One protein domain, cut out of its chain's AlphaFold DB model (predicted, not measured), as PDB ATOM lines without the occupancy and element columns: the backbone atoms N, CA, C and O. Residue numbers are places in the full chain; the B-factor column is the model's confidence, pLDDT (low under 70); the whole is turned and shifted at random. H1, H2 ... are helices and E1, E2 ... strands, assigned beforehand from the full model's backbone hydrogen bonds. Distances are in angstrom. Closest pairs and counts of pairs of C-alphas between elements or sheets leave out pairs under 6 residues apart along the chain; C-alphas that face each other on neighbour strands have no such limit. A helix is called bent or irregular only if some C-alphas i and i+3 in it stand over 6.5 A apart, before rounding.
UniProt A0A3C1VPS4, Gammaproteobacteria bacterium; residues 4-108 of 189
ATOM      1  N   PHE A   4       1.856 -14.880 -41.414       98.12
ATOM      2  CA  PHE A   4       0.977 -15.411 -40.378       98.12
ATOM      3  C   PHE A   4       1.793 -15.957 -39.209       98.12
ATOM      4  O   PHE A   4       2.844 -16.558 -39.422       98.12
ATOM      5  N   ASP A   5       1.301 -15.765 -37.990       97.62
ATOM      6  CA  ASP A   5       1.651 -16.596 -36.840       97.62
ATOM      7  C   ASP A   5       0.379 -17.133 -36.192       97.62
ATOM      8  O   ASP A   5      -0.290 -16.433 -35.433       97.62
ATOM      9  N   ILE A   6       0.023 -18.365 -36.553       97.12
ATOM     10  CA  ILE A   6      -1.126 -19.069 -35.992       97.12
ATOM     11  C   ILE A   6      -0.687 -19.816 -34.729       97.12
ATOM     12  O   ILE A   6       0.258 -20.613 -34.756       97.12
ATOM     13  N   TYR A   7      -1.379 -19.577 -33.612       95.62
ATOM     14  CA  TYR A   7      -1.117 -20.297 -32.363       95.62
ATOM     15  C   TYR A   7      -1.288 -21.814 -32.541       95.62
ATOM     16  O   TYR A   7      -2.284 -22.274 -33.092       95.62
ATOM     17  N   SER A   8      -0.331 -22.602 -32.043       94.69
ATOM     18  CA  SER A   8      -0.135 -23.987 -32.500       94.69
ATOM     19  C   SER A   8       0.211 -24.994 -31.392       94.69
ATOM     20  O   SER A   8       1.034 -25.880 -31.598       94.69
ATOM     21  N   CYS A   9      -0.408 -24.905 -30.206       92.00
ATOM     22  CA  CYS A   9      -0.191 -25.905 -29.140       92.00
ATOM     23  C   CYS A   9      -0.510 -27.344 -29.573       92.00
ATOM     24  O   CYS A   9       0.195 -28.272 -29.182       92.00
ATOM     25  N   PHE A  10      -1.543 -27.508 -30.400       93.44
ATOM     26  CA  PHE A  10      -1.941 -28.762 -31.023       93.44
ATOM     27  C   PHE A  10      -2.367 -28.506 -32.476       93.44
ATOM     28  O   PHE A  10      -2.819 -27.398 -32.786       93.44
ATOM     29  N   PRO A  11      -2.290 -29.519 -33.360       95.31
ATOM     30  CA  PRO A  11      -2.701 -29.383 -34.758       95.31
ATOM     31  C   PRO A  11      -4.154 -28.932 -34.945       95.31
ATOM     32  O   PRO A  11      -4.434 -28.182 -35.874       95.31
ATOM     33  N   SER A  12      -5.066 -29.326 -34.050       95.56
ATOM     34  CA  SER A  12      -6.483 -28.941 -34.122       95.56
ATOM     35  C   SER A  12      -6.690 -27.425 -34.078       95.56
ATOM     36  O   SER A  12      -7.501 -26.907 -34.835       95.56
ATOM     37  N   ALA A  13      -5.919 -26.702 -33.260       94.94
ATOM     38  CA  ALA A  13      -6.007 -25.244 -33.188       94.94
ATOM     39  C   ALA A  13      -5.587 -24.576 -34.506       94.94
ATOM     40  O   ALA A  13      -6.188 -23.586 -34.915       94.94
ATOM     41  N   VAL A  14      -4.584 -25.139 -35.190       96.38
ATOM     42  CA  VAL A  14      -4.130 -24.647 -36.498       96.38
ATOM     43  C   VAL A  14      -5.163 -24.955 -37.576       96.38
ATOM     44  O   VAL A  14      -5.476 -24.073 -38.370       96.38
ATOM     45  N   ALA A  15      -5.707 -26.175 -37.587       97.19
ATOM     46  CA  ALA A  15      -6.712 -26.600 -38.559       97.19
ATOM     47  C   ALA A  15      -7.978 -25.733 -38.480       97.19
ATOM     48  O   ALA A  15      -8.391 -25.184 -39.497       97.19
ATOM     49  N   ILE A  16      -8.510 -25.521 -37.270       96.94
ATOM     50  CA  ILE A  16      -9.676 -24.656 -37.036       96.94
ATOM     51  C   ILE A  16      -9.374 -23.220 -37.471       96.94
ATOM     52  O   ILE A  16     -10.147 -22.622 -38.205       96.94
ATOM     53  N   ALA A  17      -8.214 -22.665 -37.100       96.12
ATOM     54  CA  ALA A  17      -7.850 -21.319 -37.538       96.12
ATOM     55  C   ALA A  17      -7.727 -21.201 -39.068       96.12
ATOM     56  O   ALA A  17      -8.077 -20.164 -39.622       96.12
ATOM     57  N   CYS A  18      -7.227 -22.229 -39.757       97.19
ATOM     58  CA  CYS A  18      -7.144 -22.225 -41.217       97.19
ATOM     59  C   CYS A  18      -8.534 -22.250 -41.859       97.19
ATOM     60  O   CYS A  18      -8.789 -21.451 -42.754       97.19
ATOM     61  N   GLU A  19      -9.427 -23.109 -41.366       97.81
ATOM     62  CA  GLU A  19     -10.812 -23.201 -41.831       97.81
ATOM     63  C   GLU A  19     -11.551 -21.864 -41.672       97.81
ATOM     64  O   GLU A  19     -12.023 -21.304 -42.662       97.81
ATOM     65  N   GLU A  20     -11.532 -21.281 -40.470       95.62
ATOM     66  CA  GLU A  20     -12.226 -20.020 -40.160       95.62
ATOM     67  C   GLU A  20     -11.645 -18.803 -40.905       95.62
ATOM     68  O   GLU A  20     -12.353 -17.845 -41.217       95.62
ATOM     69  N   LEU A  21     -10.344 -18.817 -41.218       95.12
ATOM     70  CA  LEU A  21      -9.682 -17.741 -41.966       95.12
ATOM     71  C   LEU A  21      -9.702 -17.955 -43.488       95.12
ATOM     72  O   LEU A  21      -9.186 -17.105 -44.223       95.12
ATOM     73  N   GLY A  22     -10.242 -19.078 -43.973       96.81
ATOM     74  CA  GLY A  22     -10.205 -19.447 -45.390       96.81
ATOM     75  C   GLY A  22      -8.783 -19.655 -45.930       96.81
ATOM     76  O   GLY A  22      -8.495 -19.315 -47.080       96.81
ATOM     77  N   LEU A  23      -7.871 -20.155 -45.093       96.81
ATOM     78  CA  LEU A  23      -6.486 -20.470 -45.443       96.81
ATOM     79  C   LEU A  23      -6.321 -21.967 -45.706       96.81
ATOM     80  O   LEU A  23      -6.913 -22.805 -45.032       96.81
ATOM     81  N   ALA A  24      -5.451 -22.312 -46.651       97.38
ATOM     82  CA  ALA A  24      -5.013 -23.691 -46.812       97.38
ATOM     83  C   ALA A  24      -3.990 -24.052 -45.719       97.38
ATOM     84  O   ALA A  24      -3.124 -23.243 -45.379       97.38
ATOM     85  N   CYS A  25      -4.039 -25.278 -45.188       96.31
ATOM     86  CA  CYS A  25      -3.065 -25.739 -44.187       96.31
ATOM     87  C   CYS A  25      -1.621 -25.786 -44.728       96.31
ATOM     88  O   CYS A  25      -0.665 -25.759 -43.955       96.31
ATOM     89  N   ASP A  26      -1.462 -25.856 -46.048       96.19
ATOM     90  CA  ASP A  26      -0.198 -25.840 -46.783       96.19
ATOM     91  C   ASP A  26       0.048 -24.504 -47.507       96.19
ATOM     92  O   ASP A  26       0.808 -24.450 -48.475       96.19
ATOM     93  N   ASP A  27      -0.576 -23.413 -47.040       97.44
ATOM     94  CA  ASP A  27      -0.438 -22.097 -47.657       97.44
ATOM     95  C   ASP A  27       1.044 -21.726 -47.880       97.44
ATOM     96  O   ASP A  27       1.834 -21.711 -46.925       97.44
ATOM     97  N   PRO A  28       1.451 -21.370 -49.115       96.94
ATOM     98  CA  PRO A  28       2.856 -21.154 -49.456       96.94
ATOM     99  C   PRO A  28       3.481 -19.947 -48.743       96.94
ATOM    100  O   PRO A  28       4.706 -19.811 -48.719       96.94
ATOM    101  N   ARG A  29       2.672 -19.056 -48.154       96.44
ATOM    102  CA  ARG A  29       3.157 -17.948 -47.313       96.44
ATOM    103  C   ARG A  29       3.683 -18.442 -45.959       96.44
ATOM    104  O   ARG A  29       4.454 -17.724 -45.316       96.44
ATOM    105  N   GLY A  30       3.294 -19.654 -45.555       96.94
ATOM    106  CA  GLY A  30       3.563 -20.259 -44.256       96.94
ATOM    107  C   GLY A  30       2.609 -19.764 -43.166       96.94
ATOM    108  O   GLY A  30       2.163 -18.618 -43.181       96.94
ATOM    109  N   LEU A  31       2.328 -20.630 -42.189       97.62
ATOM    110  CA  LEU A  31       1.387 -20.358 -41.088       97.62
ATOM    111  C   LEU A  31       2.057 -19.846 -39.802       97.62
ATOM    112  O   LEU A  31       1.379 -19.552 -38.819       97.62
ATOM    113  N   THR A  32       3.386 -19.757 -39.784       97.12
ATOM    114  CA  THR A  32       4.151 -19.282 -38.628       97.12
ATOM    115  C   THR A  32       5.358 -18.453 -39.050       97.12
ATOM    116  O   THR A  32       5.995 -18.719 -40.074       97.12
ATOM    117  N   VAL A  33       5.694 -17.447 -38.242       96.75
ATOM    118  CA  VAL A  33       6.960 -16.702 -38.340       96.75
ATOM    119  C   VAL A  33       7.940 -17.070 -37.225       96.75
ATOM    120  O   VAL A  33       9.074 -16.598 -37.252       96.75
ATOM    121  N   THR A  34       7.519 -17.903 -36.270       94.69
ATOM    122  CA  THR A  34       8.318 -18.343 -35.115       94.69
ATOM    123  C   THR A  34       8.761 -19.801 -35.207       94.69
ATOM    124  O   THR A  34       9.846 -20.131 -34.743       94.69
ATOM    125  N   GLY A  35       7.956 -20.672 -35.826       93.00
ATOM    126  CA  GLY A  35       8.199 -22.118 -35.915       93.00
ATOM    127  C   GLY A  35       7.168 -22.980 -35.179       93.00
ATOM    128  O   GLY A  35       7.220 -24.203 -35.285       93.00
ATOM    129  N   GLY A  36       6.209 -22.365 -34.480       92.62
ATOM    130  CA  GLY A  36       5.115 -23.058 -33.799       92.62
ATOM    131  C   GLY A  36       5.476 -23.639 -32.428       92.62
ATOM    132  O   GLY A  36       6.635 -23.940 -32.139       92.62
ATOM    133  N   LEU A  37       4.468 -23.797 -31.562       91.50
ATOM    134  CA  LEU A  37       4.658 -24.114 -30.138       91.50
ATOM    135  C   LEU A  37       5.511 -25.372 -29.866       91.50
ATOM    136  O   LEU A  37       6.404 -25.294 -29.018       91.50
ATOM    137  N   PRO A  38       5.287 -26.516 -30.551       89.62
ATOM    138  CA  PRO A  38       5.980 -27.763 -30.228       89.62
ATOM    139  C   PRO A  38       7.475 -27.730 -30.567       89.62
ATOM    140  O   PRO A  38       8.247 -28.474 -29.968       89.62
ATOM    141  N   PHE A  39       7.880 -26.882 -31.520       91.44
ATOM    142  CA  PHE A  39       9.235 -26.866 -32.079       91.44
ATOM    143  C   PHE A  39      10.043 -25.640 -31.661       91.44
ATOM    144  O   PHE A  39      11.250 -25.746 -31.463       91.44
ATOM    145  N   PHE A  40       9.390 -24.485 -31.512       90.44
ATOM    146  CA  PHE A  40      10.046 -23.252 -31.079       90.44
ATOM    147  C   PHE A  40      10.569 -23.367 -29.643       90.44
ATOM    148  O   PHE A  40      11.638 -22.849 -29.332       90.44
ATOM    149  N   GLY A  41       9.837 -24.092 -28.789       76.12
ATOM    150  CA  GLY A  41      10.137 -24.205 -27.368       76.12
ATOM    151  C   GLY A  41       9.854 -22.890 -26.638       76.12
ATOM    152  O   GLY A  41      10.413 -21.841 -26.941       76.12
ATOM    153  N   GLY A  42       8.964 -22.913 -25.652       69.12
ATOM    154  CA  GLY A  42       8.658 -21.696 -24.911       69.12
ATOM    155  C   GLY A  42       7.515 -21.845 -23.915       69.12
ATOM    156  O   GLY A  42       6.808 -22.854 -23.915       69.12
ATOM    157  N   PRO A  43       7.327 -20.841 -23.045       64.19
ATOM    158  CA  PRO A  43       6.228 -20.808 -22.090       64.19
ATOM    159  C   PRO A  43       4.915 -20.782 -22.871       64.19
ATOM    160  O   PRO A  43       4.599 -19.762 -23.474       64.19
ATOM    161  N   GLY A  44       4.150 -21.880 -22.869       74.06
ATOM    162  CA  GLY A  44       2.917 -22.003 -23.661       74.06
ATOM    163  C   GLY A  44       2.012 -20.766 -23.587       74.06
ATOM    164  O   GLY A  44       1.476 -20.321 -24.599       74.06
ATOM    165  N   ASN A  45       1.948 -20.144 -22.406       85.25
ATOM    166  CA  ASN A  45       1.160 -18.943 -22.138       85.25
ATOM    167  C   ASN A  45       1.719 -17.631 -22.739       85.25
ATOM    168  O   ASN A  45       0.961 -16.694 -22.942       85.25
ATOM    169  N   ASN A  46       3.026 -17.534 -23.013       92.56
ATOM    170  CA  ASN A  46       3.678 -16.329 -23.556       92.56
ATOM    171  C   ASN A  46       4.255 -16.537 -24.974       92.56
ATOM    172  O   ASN A  46       4.991 -15.694 -25.477       92.56
ATOM    173  N   TYR A  47       3.904 -17.634 -25.651       94.38
ATOM    174  CA  TYR A  47       4.333 -17.901 -27.029       94.38
ATOM    175  C   TYR A  47       3.982 -16.761 -27.999       94.38
ATOM    176  O   TYR A  47       4.855 -16.295 -28.728       94.38
ATOM    177  N   SER A  48       2.745 -16.252 -27.976       95.62
ATOM    178  CA  SER A  48       2.304 -15.238 -28.947       95.62
ATOM    179  C   SER A  48       3.069 -13.917 -28.838       95.62
ATOM    180  O   SER A  48       3.162 -13.199 -29.829       95.62
ATOM    181  N   LEU A  49       3.689 -13.607 -27.691       95.88
ATOM    182  CA  LEU A  49       4.580 -12.450 -27.580       95.88
ATOM    183  C   LEU A  49       5.818 -12.597 -28.480       95.88
ATOM    184  O   LEU A  49       6.242 -11.628 -29.106       95.88
ATOM    185  N   HIS A  50       6.368 -13.810 -28.591       95.94
ATOM    186  CA  HIS A  50       7.460 -14.098 -29.521       95.94
ATOM    187  C   HIS A  50       6.985 -14.000 -30.974       95.94
ATOM    188  O   HIS A  50       7.692 -13.425 -31.799       95.94
ATOM    189  N   GLY A  51       5.756 -14.449 -31.261       95.94
ATOM    190  CA  GLY A  51       5.079 -14.212 -32.541       95.94
ATOM    191  C   GLY A  51       5.069 -12.735 -32.925       95.94
ATOM    192  O   GLY A  51       5.480 -12.375 -34.029       95.94
ATOM    193  N   ILE A  52       4.679 -11.866 -31.986       97.69
ATOM    194  CA  ILE A  52       4.639 -10.410 -32.186       97.69
ATOM    195  C   ILE A  52       6.036  -9.862 -32.478       97.69
ATOM    196  O   ILE A  52       6.214  -9.138 -33.459       97.69
ATOM    197  N   ALA A  53       7.037 -10.226 -31.674       97.06
ATOM    198  CA  ALA A  53       8.411  -9.766 -31.870       97.06
ATOM    199  C   ALA A  53       8.961 -10.166 -33.254       97.06
ATOM    200  O   ALA A  53       9.434  -9.308 -34.005       97.06
ATOM    201  N   SER A  54       8.821 -11.439 -33.635       96.62
ATOM    202  CA  SER A  54       9.264 -11.952 -34.937       96.62
ATOM    203  C   SER A  54       8.506 -11.317 -36.105       96.62
ATOM    204  O   SER A  54       9.102 -10.999 -37.139       96.62
ATOM    205  N   MET A  55       7.202 -11.071 -35.949       98.12
ATOM    206  CA  MET A  55       6.394 -10.397 -36.963       98.12
ATOM    207  C   MET A  55       6.867  -8.959 -37.195       98.12
ATOM    208  O   MET A  55       7.040  -8.549 -38.343       98.12
ATOM    209  N   VAL A  56       7.144  -8.205 -36.126       97.88
ATOM    210  CA  VAL A  56       7.660  -6.829 -36.222       97.88
ATOM    211  C   VAL A  56       8.994  -6.787 -36.972       97.88
ATOM    212  O   VAL A  56       9.174  -5.941 -37.853       97.88
ATOM    213  N   GLU A  57       9.924  -7.700 -36.681       97.06
ATOM    214  CA  GLU A  57      11.197  -7.785 -37.410       97.06
ATOM    215  C   GLU A  57      10.999  -8.091 -38.901       97.06
ATOM    216  O   GLU A  57      11.643  -7.472 -39.755       97.06
ATOM    217  N   LYS A  58      10.087  -9.015 -39.226       96.69
ATOM    218  CA  LYS A  58       9.785  -9.409 -40.609       96.69
ATOM    219  C   LYS A  58       9.145  -8.266 -41.399       96.69
ATOM    220  O   LYS A  58       9.561  -8.003 -42.528       96.69
ATOM    221  N   LEU A  59       8.189  -7.552 -40.807       97.75
ATOM    222  CA  LEU A  59       7.477  -6.444 -41.454       97.75
ATOM    223  C   LEU A  59       8.359  -5.212 -41.666       97.75
ATOM    224  O   LEU A  59       8.254  -4.568 -42.703       97.75
ATOM    225  N   ARG A  60       9.316  -4.930 -40.774       97.44
ATOM    226  CA  ARG A  60      10.304  -3.854 -41.002       97.44
ATOM    227  C   ARG A  60      11.152  -4.071 -42.260       97.44
ATOM    228  O   ARG A  60      11.609  -3.102 -42.856       97.44
ATOM    229  N   ARG A  61      11.342  -5.325 -42.688       96.69
ATOM    230  CA  ARG A  61      12.022  -5.683 -43.951       96.69
ATOM    231  C   ARG A  61      11.085  -5.673 -45.165       96.69
ATOM    232  O   ARG A  61      11.563  -5.760 -46.292       96.69
ATOM    233  N   LYS A  62       9.770  -5.570 -44.945       95.50
ATOM    234  CA  LYS A  62       8.715  -5.503 -45.967       95.50
ATOM    235  C   LYS A  62       7.694  -4.407 -45.612       95.50
ATOM    236  O   LYS A  62       6.578  -4.728 -45.210       95.50
ATOM    237  N   PRO A  63       8.040  -3.114 -45.745       93.75
ATOM    238  CA  PRO A  63       7.261  -2.028 -45.138       93.75
ATOM    239  C   PRO A  63       5.809  -1.898 -45.626       93.75
ATOM    240  O   PRO A  63       4.975  -1.336 -44.924       93.75
ATOM    241  N   SER A  64       5.492  -2.416 -46.816       95.38
ATOM    242  CA  SER A  64       4.133  -2.432 -47.363       95.38
ATOM    243  C   SER A  64       3.301  -3.645 -46.933       95.38
ATOM    244  O   SER A  64       2.105  -3.667 -47.209       95.38
ATOM    245  N   ALA A  65       3.904  -4.653 -46.304       96.81
ATOM    246  CA  ALA A  65       3.241  -5.908 -45.980       96.81
ATOM    247  C   ALA A  65       2.350  -5.792 -44.736       96.81
ATOM    248  O   ALA A  65       2.535  -4.930 -43.873       96.81
ATOM    249  N   PHE A  66       1.410  -6.729 -44.627       97.88
ATOM    250  CA  PHE A  66       0.599  -6.955 -43.434       97.88
ATOM    251  C   PHE A  66       0.858  -8.359 -42.893       97.88
ATOM    252  O   PHE A  66       0.957  -9.320 -43.670       97.88
ATOM    253  N   GLY A  67       0.941  -8.469 -41.570       98.12
ATOM    254  CA  GLY A  67       1.070  -9.726 -40.843       98.12
ATOM    255  C   GLY A  67      -0.092  -9.952 -39.881       98.12
ATOM    256  O   GLY A  67      -0.510  -9.011 -39.213       98.12
ATOM    257  N   LEU A  68      -0.591 -11.185 -39.801       98.31
ATOM    258  CA  LEU A  68      -1.635 -11.607 -38.866       98.31
ATOM    259  C   LEU A  68      -1.026 -12.503 -37.795       98.31
ATOM    260  O   LEU A  68      -0.273 -13.421 -38.107       98.31
ATOM    261  N   ILE A  69      -1.391 -12.263 -36.545       98.00
ATOM    262  CA  ILE A  69      -1.103 -13.157 -35.429       98.00
ATOM    263  C   ILE A  69      -2.423 -13.575 -34.810       98.00
ATOM    264  O   ILE A  69      -3.281 -12.722 -34.569       98.00
ATOM    265  N   THR A  70      -2.550 -14.863 -34.509       96.50
ATOM    266  CA  THR A  70      -3.598 -15.381 -33.634       96.50
ATOM    267  C   THR A  70      -2.985 -15.885 -32.331       96.50
ATOM    268  O   THR A  70      -1.869 -16.407 -32.284       96.50
ATOM    269  N   ALA A  71      -3.709 -15.690 -31.239       95.62
ATOM    270  CA  ALA A  71      -3.341 -16.120 -29.904       95.62
ATOM    271  C   ALA A  71      -4.522 -16.885 -29.314       95.62
ATOM    272  O   ALA A  71      -5.630 -16.358 -29.227       95.62
ATOM    273  N   ASN A  72      -4.274 -18.128 -28.917       94.06
ATOM    274  CA  ASN A  72      -5.291 -19.009 -28.366       94.06
ATOM    275  C   ASN A  72      -5.013 -19.311 -26.887       94.06
ATOM    276  O   ASN A  72      -3.869 -19.558 -26.503       94.06
ATOM    277  N   GLY A  73      -6.073 -19.341 -26.076       92.75
ATOM    278  CA  GLY A  73      -6.026 -19.707 -24.663       92.75
ATOM    279  C   GLY A  73      -7.027 -20.806 -24.299       92.75
ATOM    280  O   GLY A  73      -8.177 -20.796 -24.736       92.75
ATOM    281  N   GLY A  74      -6.600 -21.736 -23.439       91.38
ATOM    282  CA  GLY A  74      -7.436 -22.846 -22.970       91.38
ATOM    283  C   GLY A  74      -7.740 -23.872 -24.066       91.38
ATOM    284  O   GLY A  74      -6.892 -24.155 -24.914       91.38
ATOM    285  N   TYR A  75      -8.956 -24.420 -24.050       92.50
ATOM    286  CA  TYR A  75      -9.451 -25.395 -25.028       92.50
ATOM    287  C   TYR A  75     -10.167 -24.684 -26.187       92.50
ATOM    288  O   TYR A  75     -11.339 -24.945 -26.429       92.50
ATOM    289  N   LEU A  76      -9.492 -23.725 -26.837       93.06
ATOM    290  CA  LEU A  76     -10.110 -22.780 -27.790       93.06
ATOM    291  C   LEU A  76     -11.150 -21.847 -27.153       93.06
ATOM    292  O   LEU A  76     -12.021 -21.308 -27.820       93.06
ATOM    293  N   THR A  77     -11.045 -21.631 -25.842       93.19
ATOM    294  CA  THR A  77     -12.023 -20.865 -25.057       93.19
ATOM    295  C   THR A  77     -11.797 -19.357 -25.147       93.19
ATOM    296  O   THR A  77     -12.685 -18.572 -24.830       93.19
ATOM    297  N   LYS A  78     -10.585 -18.930 -25.515       93.75
ATOM    298  CA  LYS A  78     -10.229 -17.520 -25.690       93.75
ATOM    299  C   LYS A  78      -9.419 -17.355 -26.957       93.75
ATOM    300  O   LYS A  78      -8.465 -18.101 -27.176       93.75
ATOM    301  N   HIS A  79      -9.748 -16.325 -27.721       93.38
ATOM    302  CA  HIS A  79      -9.031 -15.983 -28.934       93.38
ATOM    303  C   HIS A  79      -8.715 -14.490 -28.957       93.38
ATOM    304  O   HIS A  79      -9.555 -13.661 -28.616       93.38
ATOM    305  N   ALA A  80      -7.497 -14.151 -29.358       94.56
ATOM    306  CA  ALA A  80      -7.100 -12.785 -29.658       94.56
ATOM    307  C   ALA A  80      -6.377 -12.761 -31.002       94.56
ATOM    308  O   ALA A  80      -5.617 -13.672 -31.329       94.56
ATOM    309  N   SER A  81      -6.592 -11.702 -31.773       95.38
ATOM    310  CA  SER A  81      -5.959 -11.510 -33.075       95.38
ATOM    311  C   SER A  81      -5.331 -10.129 -33.171       95.38
ATOM    312  O   SER A  81      -5.892  -9.153 -32.677       95.38
ATOM    313  N   GLY A  82      -4.191 -10.038 -33.849       96.00
ATOM    314  CA  GLY A  82      -3.525  -8.773 -34.141       96.00
ATOM    315  C   GLY A  82      -3.085  -8.705 -35.596       96.00
ATOM    316  O   GLY A  82      -2.489  -9.652 -36.111       96.00
ATOM    317  N   VAL A  83      -3.351  -7.573 -36.249       96.38
ATOM    318  CA  VAL A  83      -2.834  -7.261 -37.586       96.38
ATOM    319  C   VAL A  83      -1.775  -6.171 -37.462       96.38
ATOM    320  O   VAL A  83      -2.018  -5.121 -36.875       96.38
ATOM    321  N   TYR A  84      -0.598  -6.426 -38.026       97.06
ATOM    322  CA  TYR A  84       0.575  -5.564 -37.918       97.06
ATOM    323  C   TYR A  84       1.031  -5.118 -39.308       97.06
ATOM    324  O   TYR A  84       1.024  -5.907 -40.256       97.06
ATOM    325  N   SER A  85       1.462  -3.862 -39.433       97.00
ATOM    326  CA  SER A  85       2.091  -3.312 -40.637       97.00
ATOM    327  C   SER A  85       2.976  -2.115 -40.283       97.00
ATOM    328  O   SER A  85       2.810  -1.508 -39.226       97.00
ATOM    329  N   CYS A  86       3.916  -1.767 -41.166       96.75
ATOM    330  CA  CYS A  86       4.600  -0.472 -41.115       96.75
ATOM    331  C   CYS A  86       3.799   0.636 -41.814       96.75
ATOM    332  O   CYS A  86       4.183   1.802 -41.723       96.75
ATOM    333  N   GLN A  87       2.709   0.292 -42.510       95.38
ATOM    334  CA  GLN A  87       1.820   1.284 -43.093       95.38
ATOM    335  C   GLN A  87       1.102   2.062 -41.979       95.38
ATOM    336  O   GLN A  87       0.531   1.441 -41.079       95.38
ATOM    337  N   PRO A  88       1.122   3.405 -42.016       93.69
ATOM    338  CA  PRO A  88       0.386   4.206 -41.053       93.69
ATOM    339  C   PRO A  88      -1.118   3.991 -41.234       93.69
ATOM    340  O   PRO A  88      -1.606   3.839 -42.356       93.69
ATOM    341  N   LEU A  89      -1.859   4.011 -40.128       90.75
ATOM    342  CA  LEU A  89      -3.314   3.988 -40.184       90.75
ATOM    343  C   LEU A  89      -3.802   5.298 -40.819       90.75
ATOM    344  O   LEU A  89      -3.442   6.382 -40.366       90.75
ATOM    345  N   ALA A  90      -4.596   5.198 -41.886       88.38
ATOM    346  CA  ALA A  90      -5.142   6.368 -42.578       88.38
ATOM    347  C   ALA A  90      -6.281   7.051 -41.795       88.38
ATOM    348  O   ALA A  90      -6.630   8.194 -42.082       88.38
ATOM    349  N   SER A  91      -6.865   6.346 -40.825       89.94
ATOM    350  CA  SER A  91      -7.936   6.808 -39.944       89.94
ATOM    351  C   SER A  91      -7.457   6.918 -38.497       89.94
ATOM    352  O   SER A  91      -6.362   6.477 -38.145       89.94
ATOM    353  N   GLU A  92      -8.303   7.459 -37.624       92.81
ATOM    354  CA  GLU A  92      -8.094   7.342 -36.182       92.81
ATOM    355  C   GLU A  92      -8.231   5.885 -35.725       92.81
ATOM    356  O   GLU A  92      -8.970   5.094 -36.323       92.81
ATOM    357  N   TRP A  93      -7.508   5.528 -34.661       92.69
ATOM    358  CA  TRP A  93      -7.620   4.212 -34.040       92.69
ATOM    359  C   TRP A  93      -8.998   4.042 -33.408       92.69
ATOM    360  O   TRP A  93      -9.446   4.900 -32.651       92.69
ATOM    361  N   GLN A  94      -9.634   2.907 -33.680       90.75
ATOM    362  CA  GLN A  94     -10.910   2.530 -33.087       90.75
ATOM    363  C   GLN A  94     -10.760   1.171 -32.419       90.75
ATOM    364  O   GLN A  94     -10.135   0.262 -32.969       90.75
ATOM    365  N   LEU A  95     -11.331   1.034 -31.225       89.81
ATOM    366  CA  LEU A  95     -11.462  -0.273 -30.598       89.81
ATOM    367  C   LEU A  95     -12.597  -1.042 -31.287       89.81
ATOM    368  O   LEU A  95     -13.645  -0.448 -31.549       89.81
ATOM    369  N   PRO A  96     -12.413  -2.339 -31.585       88.62
ATOM    370  CA  PRO A  96     -13.517  -3.167 -32.048       88.62
ATOM    371  C   PRO A  96     -14.580  -3.290 -30.949       88.62
ATOM    372  O   PRO A  96     -14.247  -3.356 -29.763       88.62
ATOM    373  N   ASP A  97     -15.854  -3.350 -31.343       93.50
ATOM    374  CA  ASP A  97     -16.973  -3.634 -30.437       93.50
ATOM    375  C   ASP A  97     -17.021  -5.135 -30.103       93.50
ATOM    376  O   ASP A  97     -17.862  -5.898 -30.587       93.50
ATOM    377  N   SER A  98     -16.051  -5.573 -29.300       91.88
ATOM    378  CA  SER A  98     -15.934  -6.965 -28.861       91.88
ATOM    379  C   SER A  98     -17.125  -7.413 -28.010       91.88
ATOM    380  O   SER A  98     -17.452  -8.595 -28.017       91.88
ATOM    381  N   ASP A  99     -17.796  -6.493 -27.311       94.88
ATOM    382  CA  ASP A  99     -18.946  -6.806 -26.456       94.88
ATOM    383  C   ASP A  99     -20.178  -7.177 -27.287       94.88
ATOM    384  O   ASP A  99     -20.967  -8.041 -26.898       94.88
ATOM    385  N   SER A 100     -20.377  -6.539 -28.446       96.44
ATOM    386  CA  SER A 100     -21.416  -6.966 -29.386       96.44
ATOM    387  C   SER A 100     -21.129  -8.353 -29.958       96.44
ATOM    388  O   SER A 100     -22.032  -9.185 -29.981       96.44
ATOM    389  N   ILE A 101     -19.883  -8.617 -30.368       93.81
ATOM    390  CA  ILE A 101     -19.477  -9.926 -30.906       93.81
ATOM    391  C   ILE A 101     -19.646 -11.019 -29.841       93.81
ATOM    392  O   ILE A 101     -20.187 -12.084 -30.124       93.81
ATOM    393  N   GLN A 102     -19.241 -10.754 -28.595       95.62
ATOM    394  CA  GLN A 102     -19.395 -11.718 -27.506       95.62
ATOM    395  C   GLN A 102     -20.870 -12.020 -27.216       95.62
ATOM    396  O   GLN A 102     -21.220 -13.182 -27.045       95.62
ATOM    397  N   ARG A 103     -21.753 -11.011 -27.225       97.44
ATOM    398  CA  ARG A 103     -23.201 -11.228 -27.045       97.44
ATOM    399  C   ARG A 103     -23.815 -12.091 -28.144       97.44
ATOM    400  O   ARG A 103     -24.736 -12.848 -27.857       97.44
ATOM    401  N   GLU A 104     -23.330 -11.972 -29.377       96.38
ATOM    402  CA  GLU A 104     -23.753 -12.842 -30.476       96.38
ATOM    403  C   GLU A 104     -23.352 -14.294 -30.197       96.38
ATOM    404  O   GLU A 104     -24.210 -15.174 -30.230       96.38
ATOM    405  N   VAL A 105     -22.092 -14.530 -29.813       94.38
ATOM    406  CA  VAL A 105     -21.592 -15.864 -29.439       94.38
ATOM    407  C   VAL A 105     -22.371 -16.456 -28.262       94.38
ATOM    408  O   VAL A 105     -22.776 -17.613 -28.322       94.38
ATOM    409  N   ASP A 106     -22.634 -15.664 -27.222       95.56
ATOM    410  CA  ASP A 106     -23.380 -16.097 -26.032       95.56
ATOM    411  C   ASP A 106     -24.846 -16.452 -26.344       95.56
ATOM    412  O   ASP A 106     -25.493 -17.149 -25.564       95.56
ATOM    413  N   SER A 107     -25.377 -15.964 -27.470       96.75
ATOM    414  CA  SER A 107     -26.742 -16.245 -27.925       96.75
ATOM    415  C   SER A 107     -26.862 -17.474 -28.829       96.75
ATOM    416  O   SER A 107     -27.983 -17.865 -29.158       96.75
ATOM    417  N   LEU A 108     -25.738 -18.068 -29.245       96.56
ATOM    418  CA  LEU A 108     -25.739 -19.257 -30.093       96.56
ATOM    419  C   LEU A 108     -26.306 -20.466 -29.347       96.56
ATOM    420  O   LEU A 108     -26.017 -20.685 -28.169       96.56
TER     421      LEU A 108
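Overview. This is residues 4 to 108 of the 189 residues of a protein of Gammaproteobacteria bacterium (UniProt A0A3C1VPS4). A long hairpin of two strands, E1 and E2, has the longest helix, H3, packed lengthwise on it, mainly on E1, while H1 lies to a different side of E1. The end of the printed part leaves this body: residues 89 to 108 stick out as an arm, with H4, residues 98 to 106, near its tip. The printed part has 105 residues, with four named helices and two named strands in the order H1, H2, H3, E1, E2, H4; the sheet has the order E1 - E2 and is antiparallel. The class is mixed, helices and strands. The whole is compact, with a radius of gyration of the C-alphas of 14.7 A, and spans 43 by 38 by 27 A along its three main axes.

Along the chain. The printed part begins at Phe 4, whose C-alpha is at (0.977, -15.411, -40.378). H1 is residues 11 to 21, 15.4 A from first to last C-alpha, and C-alpha 11 is at (-2.701, -29.383, -34.758). After residues 22 to 36, a stretch with no named element, H2 takes up the four residues 37 to 40. H3, residues 44 to 60, is the longest helix, 26.2 A from first to last C-alpha. It is irregular: C-alphas 45 and 48 are 7.8 A apart, against about 5 A in a regular helix. E1 is residues 66 to 73, 23.6 A long from first to last C-alpha, and E2 is residues 78 to 85, 24.0 A long. Residues 86 to 97 again hold no named element. H4 is residues 98 to 106, 12.1 A from first to last C-alpha, with C-alpha 106 at (-23.380, -16.097, -26.032).

Arrangement. E1 and E2 are antiparallel neighbours and form a hairpin, with an angle of 163 degrees between their directions. C-alphas 70 and 81 face each other at 4.6 A. N 71 and O 80 are within hydrogen-bond range at 2.8 A, as are N 84 and O 67 at 2.8 A. Residues 4 to 5 make a short parallel pairing with residues 68 to 69 of E1. H3 has 9 pairs of C-alphas within 8 A of E1, the closest being those of Ser 48 and Ala 71 at 5.8 A. With E2 it has 5 such pairs, the closest being those of Leu 59 and Ser 85 at 6.3 A. H1 has one such pair with E1, the C-alphas of Ala 13 and Asn 72 at 7.9 A. H2 and H3 are close but not clearly touching; their closest C-alphas are those of Leu 37 and Tyr 47, 7.0 A apart. H1 and H3 are apart, and so are H1 and H2. H4 is apart from H1, H2, H3 and E1. In H1 and H4 every O i to N i+4 pair is within hydrogen-bond range, in H3 10 of 13 are, and H2 is too short for such a pair.

Size, cuts and confidence. The two C-alphas farthest apart are those of Arg 61 and Ser 107, at 43.3 A. Without residues 89 to 108, which stand free, the body has 85 residues and spans 35 by 28 by 22 A, with a radius of gyration of 12.4 A. The printed part has no cut. The links from H1 to H2, 15 residues, and from E2 to H4, 12 residues, are long; those from H2 to H3, from H3 to E1 and from E1 to E2 are tight. The mean pLDDT of the printed part is 94.1, and residues 42 to 43 are under 70.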